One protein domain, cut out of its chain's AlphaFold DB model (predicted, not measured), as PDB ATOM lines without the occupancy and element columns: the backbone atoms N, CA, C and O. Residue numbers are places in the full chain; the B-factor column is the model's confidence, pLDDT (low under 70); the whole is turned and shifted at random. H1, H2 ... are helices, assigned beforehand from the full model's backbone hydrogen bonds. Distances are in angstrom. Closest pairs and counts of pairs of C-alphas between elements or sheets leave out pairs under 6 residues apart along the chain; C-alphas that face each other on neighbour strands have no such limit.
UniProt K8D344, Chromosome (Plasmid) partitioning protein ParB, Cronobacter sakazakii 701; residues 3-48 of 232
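This is residues 3 to 48 of the 232 residues of the protein "Chromosome (Plasmid) partitioning protein ParB" of Cronobacter sakazakii 701 (UniProt K8D344). Two short helices, H2 and H1, sit at opposite ends of a flat, open model, separate from each other, and the long stretch of residues 22 to 36 runs between them. Residues 3 to 12 lead into H1. The printed part has 46 residues with two named helices, H1 then H2 along the chain, and no named strand; its class is all helix, though under half of the residues, 20 of 46, are in named elements. It is only just loose, close to compact, with a radius of gyration of the C-alphas of 11.7 A and spans of 32 by 25 by 13 A.

Begin with the longest helix, H2, residues 37 to 47: find C-alpha 37 at (36.474, 34.702, -13.866), and follow z as it falls to C-alpha 47 at (40.410, 32.965, -28.367), 15.1 A away. Then go back to H1, residues 13 to 21, which starts from C-alpha 13 at (30.091, 25.832, -26.896); its y falls to 15.359 at C-alpha 21, and its first and last C-alphas are 12.3 A apart.

Compare H2 with H1 and you find them apart, with no C-alpha of the one within 8 A of the other. The 15 residues between them, 22 to 36, are a long link. Look at the backbone O and N atoms inside H1 and H2: every O i to N i+4 pair is within hydrogen-bond range.

Look for the two C-alphas farthest apart at the two ends of the long link, Cys 22 and Thr 36, 32.0 A from each other. The C-alphas of Ala 3 and Gln 48, the first and last printed, are 21.9 A apart. The printed part has no cut. In the B-factor column the mean pLDDT of the printed part is 79.4, and residues 45 to 48, of which 45 to 47 belong to H2, are under 70.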
ATOM      1  N   ALA A   3      39.438  21.532 -13.257       70.69
ATOM      2  CA  ALA A   3      38.848  21.719 -11.935       70.69
ATOM      3  C   ALA A   3      38.681  20.339 -11.277       70.69
ATOM      4  O   ALA A   3      37.620  19.713 -11.360       70.69
ATOM      5  N   GLY A   4      39.766  19.828 -10.686       75.44
ATOM      6  CA  GLY A   4      39.836  18.450 -10.189       75.44
ATOM      7  C   GLY A   4      39.688  17.432 -11.326       75.44
ATOM      8  O   GLY A   4      40.398  17.522 -12.328       75.44
ATOM      9  N   ASP A   5      38.725  16.516 -11.194       79.06
ATOM     10  CA  ASP A   5      38.390  15.493 -12.205       79.06
ATOM     11  C   ASP A   5      37.499  16.015 -13.347       79.06
ATOM     12  O   ASP A   5      37.061  15.254 -14.212       79.06
ATOM     13  N   ARG A   6      37.185  17.317 -13.367       80.19
ATOM     14  CA  ARG A   6      36.320  17.931 -14.383       80.19
ATOM     15  C   ARG A   6      37.085  18.937 -15.228       80.19
ATOM     16  O   ARG A   6      37.948  19.664 -14.742       80.19
ATOM     17  N   ILE A   7      36.726  19.011 -16.507       82.62
ATOM     18  CA  ILE A   7      37.221  20.034 -17.430       82.62
ATOM     19  C   ILE A   7      36.105  21.048 -17.654       82.62
ATOM     20  O   ILE A   7      35.044  20.722 -18.185       82.62
ATOM     21  N   GLU A   8      36.357  22.290 -17.263       79.88
ATOM     22  CA  GLU A   8      35.469  23.411 -17.537       79.88
ATOM     23  C   GLU A   8      35.799  24.018 -18.907       79.88
ATOM     24  O   GLU A   8      36.949  24.379 -19.188       79.88
ATOM     25  N   ILE A   9      34.791  24.088 -19.780       79.06
ATOM     26  CA  ILE A   9      34.919  24.567 -21.161       79.06
ATOM     27  C   ILE A   9      34.690  26.079 -21.187       79.06
ATOM     28  O   ILE A   9      33.583  26.533 -20.909       79.06
ATOM     29  N   LEU A  10      35.737  26.831 -21.532       76.25
ATOM     30  CA  LEU A  10      35.730  28.300 -21.583       76.25
ATOM     31  C   LEU A  10      35.274  28.850 -22.947       76.25
ATOM     32  O   LEU A  10      34.544  29.833 -22.997       76.25
ATOM     33  N   ASP A  11      35.670  28.196 -24.044       76.38
ATOM     34  CA  ASP A  11      35.258  28.496 -25.422       76.38
ATOM     35  C   ASP A  11      34.956  27.185 -26.173       76.38
ATOM     36  O   ASP A  11      35.433  26.111 -25.801       76.38
ATOM     37  N   GLY A  12      34.139  27.253 -27.229       73.12
ATOM     38  CA  GLY A  12      33.776  26.099 -28.050       73.12
ATOM     39  C   GLY A  12      32.413  25.492 -27.718       73.12
ATOM     40  O   GLY A  12      32.201  24.311 -27.979       73.12
ATOM     41  N   SER A  13      31.464  26.279 -27.200       78.50
ATOM     42  CA  SER A  13      30.091  25.832 -26.896       78.50
ATOM     43  C   SER A  13      29.422  25.106 -28.072       78.50
ATOM     44  O   SER A  13      28.854  24.031 -27.892       78.50
ATOM     45  N   ARG A  14      29.572  25.634 -29.296       78.62
ATOM     46  CA  ARG A  14      29.065  25.014 -30.533       78.62
ATOM     47  C   ARG A  14      29.775  23.702 -30.875       78.62
ATOM     48  O   ARG A  14      29.115  22.733 -31.227       78.62
ATOM     49  N   ARG A  15      31.106  23.647 -30.731       83.44
ATOM     50  CA  ARG A  15      31.912  22.433 -30.968       83.44
ATOM     51  C   ARG A  15      31.576  21.337 -29.956       83.44
ATOM     52  O   ARG A  15      31.416  20.185 -30.338       83.44
ATOM     53  N   ARG A  16      31.374  21.704 -28.686       85.81
ATOM     54  CA  ARG A  16      30.882  20.802 -27.638       85.81
ATOM     55  C   ARG A  16      29.478  20.290 -27.948       85.81
ATOM     56  O   ARG A  16      29.251  19.091 -27.841       85.81
ATOM     57  N   ALA A  17      28.553  21.169 -28.335       84.12
ATOM     58  CA  ALA A  17      27.199  20.771 -28.708       84.12
ATOM     59  C   ALA A  17      27.207  19.795 -29.896       84.12
ATOM     60  O   ALA A  17      26.570  18.749 -29.826       84.12
ATOM     61  N   ALA A  18      27.994  20.079 -30.937       84.81
ATOM     62  CA  ALA A  18      28.158  19.190 -32.082       84.81
ATOM     63  C   ALA A  18      28.770  17.836 -31.688       84.81
ATOM     64  O   ALA A  18      28.263  16.803 -32.104       84.81
ATOM     65  N   ALA A  19      29.806  17.817 -30.843       89.00
ATOM     66  CA  ALA A  19      30.417  16.576 -30.367       89.00
ATOM     67  C   ALA A  19      29.437  15.705 -29.558       89.00
ATOM     68  O   ALA A  19      29.427  14.486 -29.716       89.00
ATOM     69  N   LEU A  20      28.577  16.330 -28.744       86.38
ATOM     70  CA  LEU A  20      27.514  15.644 -28.003       86.38
ATOM     71  C   LEU A  20      26.449  15.051 -28.934       86.38
ATOM     72  O   LEU A  20      26.047  13.912 -28.728       86.38
ATOM     73  N   ILE A  21      26.017  15.805 -29.952       89.44
ATOM     74  CA  ILE A  21      25.018  15.359 -30.940       89.44
ATOM     75  C   ILE A  21      25.576  14.228 -31.808       89.44
ATOM     76  O   ILE A  21      24.903  13.230 -32.043       89.44
ATOM     77  N   CYS A  22      26.812  14.374 -32.276       90.56
ATOM     78  CA  CYS A  22      27.468  13.410 -33.153       90.56
ATOM     79  C   CYS A  22      28.114  12.242 -32.390       90.56
ATOM     80  O   CYS A  22      28.772  11.415 -33.012       90.56
ATOM     81  N   HIS A  23      27.974  12.194 -31.059       88.50
ATOM     82  CA  HIS A  23      28.579  11.186 -30.183       88.50
ATOM     83  C   HIS A  23      30.075  10.944 -30.452       88.50
ATOM     84  O   HIS A  23      30.554   9.812 -30.424       88.50
ATOM     85  N   THR A  24      30.825  12.017 -30.711       90.50
ATOM     86  CA  THR A  24      32.261  11.959 -31.007       90.50
ATOM     87  C   THR A  24      33.083  12.609 -29.899       90.50
ATOM     88  O   THR A  24      32.596  13.453 -29.146       90.50
ATOM     89  N   GLY A  25      34.357  12.224 -29.798       86.19
ATOM     90  CA  GLY A  25      35.305  12.862 -28.891       86.19
ATOM     91  C   GLY A  25      35.510  14.344 -29.228       86.19
ATOM     92  O   GLY A  25      35.479  14.739 -30.395       86.19
ATOM     93  N   LEU A  26      35.737  15.162 -28.199       85.88
ATOM     94  CA  LEU A  26      36.095  16.573 -28.330       85.88
ATOM     95  C   LEU A  26      37.532  16.773 -27.844       85.88
ATOM     96  O   LEU A  26      37.807  16.649 -26.652       85.88
ATOM     97  N   THR A  27      38.439  17.122 -28.754       86.69
ATOM     98  CA  THR A  27      39.806  17.513 -28.391       86.69
ATOM     99  C   THR A  27      39.789  18.917 -27.800       86.69
ATOM    100  O   THR A  27      39.308  19.860 -28.432       86.69
ATOM    101  N   VAL A  28      40.320  19.064 -26.587       83.88
ATOM    102  CA  VAL A  28      40.353  20.334 -25.856       83.88
ATOM    103  C   VAL A  28      41.767  20.654 -25.397       83.88
ATOM    104  O   VAL A  28      42.500  19.772 -24.953       83.88
ATOM    105  N   LEU A  29      42.141  21.930 -25.481       82.19
ATOM    106  CA  LEU A  29      43.345  22.448 -24.839       82.19
ATOM    107  C   LEU A  29      43.001  22.823 -23.398       82.19
ATOM    108  O   LEU A  29      42.000  23.497 -23.140       82.19
ATOM    109  N   VAL A  30      43.815  22.363 -22.453       84.88
ATOM    110  CA  VAL A  30      43.576  22.543 -21.020       84.88
ATOM    111  C   VAL A  30      44.755  23.284 -20.409       84.88
ATOM    112  O   VAL A  30      45.905  22.988 -20.710       84.88
ATOM    113  N   THR A  31      44.453  24.241 -19.535       81.56
ATOM    114  CA  THR A  31      45.431  24.867 -18.645       81.56
ATOM    115  C   THR A  31      45.196  24.392 -17.213       81.56
ATOM    116  O   THR A  31      44.041  24.226 -16.796       81.56
ATOM    117  N   GLU A  32      46.293  24.155 -16.493       80.81
ATOM    118  CA  GLU A  32      46.310  23.861 -15.054       80.81
ATOM    119  C   GLU A  32      46.427  25.135 -14.203       80.81
ATOM    120  O   GLU A  32      46.211  25.090 -12.995       80.81
ATOM    121  N   ALA A  33      46.720  26.283 -14.824       80.25
ATOM    122  CA  ALA A  33      46.708  27.564 -14.133       80.25
ATOM    123  C   ALA A  33      45.268  27.944 -13.755       80.25
ATOM    124  O   ALA A  33      44.360  27.901 -14.592       80.25
ATOM    125  N   ALA A  34      45.072  28.334 -12.494       75.75
ATOM    126  CA  ALA A  34      43.814  28.905 -12.043       75.75
ATOM    127  C   ALA A  34      43.610  30.256 -12.738       75.75
ATOM    128  O   ALA A  34      44.433  31.158 -12.596       75.75
ATOM    129  N   LEU A  35      42.527  30.376 -13.502       74.88
ATOM    130  CA  LEU A  35      42.110  31.632 -14.114       74.88
ATOM    131  C   LEU A  35      41.024  32.253 -13.246       74.88
ATOM    132  O   LEU A  35      40.064  31.578 -12.862       74.88
ATOM    133  N   THR A  36      41.139  33.545 -12.964       81.69
ATOM    134  CA  THR A  36      40.011  34.296 -12.412       81.69
ATOM    135  C   THR A  36      38.870  34.357 -13.434       81.69
ATOM    136  O   THR A  36      39.075  34.215 -14.641       81.69
ATOM    137  N   SER A  37      37.639  34.594 -12.970       75.19
ATOM    138  CA  SER A  37      36.474  34.702 -13.866       75.19
ATOM    139  C   SER A  37      36.618  35.817 -14.916       75.19
ATOM    140  O   SER A  37      36.090  35.704 -16.024       75.19
ATOM    141  N   GLU A  38      37.357  36.876 -14.591       73.75
ATOM    142  CA  GLU A  38      37.610  38.006 -15.480       73.75
ATOM    143  C   GLU A  38      38.665  37.667 -16.541       73.75
ATOM    144  O   GLU A  38      38.436  37.896 -17.731       73.75
ATOM    145  N   GLU A  39      39.762  37.014 -16.146       78.50
ATOM    146  CA  GLU A  39      40.767  36.487 -17.078       78.50
ATOM    147  C   GLU A  39      40.174  35.425 -18.002       78.50
ATOM    148  O   GLU A  39      40.450  35.435 -19.197       78.50
ATOM    149  N   ALA A  40      39.306  34.555 -17.482       76.81
ATOM    150  CA  ALA A  40      38.589  33.556 -18.264       76.81
ATOM    151  C   ALA A  40      37.694  34.193 -19.340       76.81
ATOM    152  O   ALA A  40      37.693  33.734 -20.483       76.81
ATOM    153  N   ARG A  41      36.965  35.273 -19.014       72.50
ATOM    154  CA  ARG A  41      36.159  36.028 -19.994       72.50
ATOM    155  C   ARG A  41      37.022  36.729 -21.035       72.50
ATOM    156  O   ARG A  41      36.679  36.705 -22.214       72.50
ATOM    157  N   LYS A  42      38.121  37.356 -20.610       77.00
ATOM    158  CA  LYS A  42      39.058  38.026 -21.516       77.00
ATOM    159  C   LYS A  42      39.692  37.022 -22.476       77.00
ATOM    160  O   LYS A  42      39.629  37.215 -23.681       77.00
ATOM    161  N   LEU A  43      40.167  35.897 -21.951       74.38
ATOM    162  CA  LEU A  43      40.745  34.813 -22.733       74.38
ATOM    163  C   LEU A  43      39.725  34.197 -23.701       74.38
ATOM    164  O   LEU A  43      40.063  33.940 -24.848       74.38
ATOM    165  N   ALA A  44      38.471  33.995 -23.282       71.69
ATOM    166  CA  ALA A  44      37.414  33.517 -24.175       71.69
ATOM    167  C   ALA A  44      37.160  34.492 -25.338       71.69
ATOM    168  O   ALA A  44      36.966  34.053 -26.468       71.69
ATOM    169  N   LYS A  45      37.213  35.804 -25.072       68.31
ATOM    170  CA  LYS A  45      37.109  36.847 -26.098       68.31
ATOM    171  C   LYS A  45      38.323  36.857 -27.032       68.31
ATOM    172  O   LYS A  45      38.142  36.978 -28.237       68.31
ATOM    173  N   ASP A  46      39.526  36.684 -26.492       68.25
ATOM    174  CA  ASP A  46      40.781  36.674 -27.255       68.25
ATOM    175  C   ASP A  46      40.933  35.399 -28.116       68.25
ATOM    176  O   ASP A  46      41.509  35.441 -29.200       68.25
ATOM    177  N   ILE A  47      40.397  34.261 -27.657       67.06
ATOM    178  CA  ILE A  47      40.410  32.965 -28.367       67.06
ATOM    179  C   ILE A  47      39.281  32.863 -29.405       67.06
ATOM    180  O   ILE A  47      39.295  31.970 -30.258       67.06
ATOM    181  N   GLN A  48      38.296  33.762 -29.362       61.84
ATOM    182  CA  GLN A  48      37.134  33.703 -30.235       61.84
ATOM    183  C   GLN A  48      37.549  33.812 -31.714       61.84
ATOM    184  O   GLN A  48      37.854  34.874 -32.236       61.84
TER     185      GLN A  48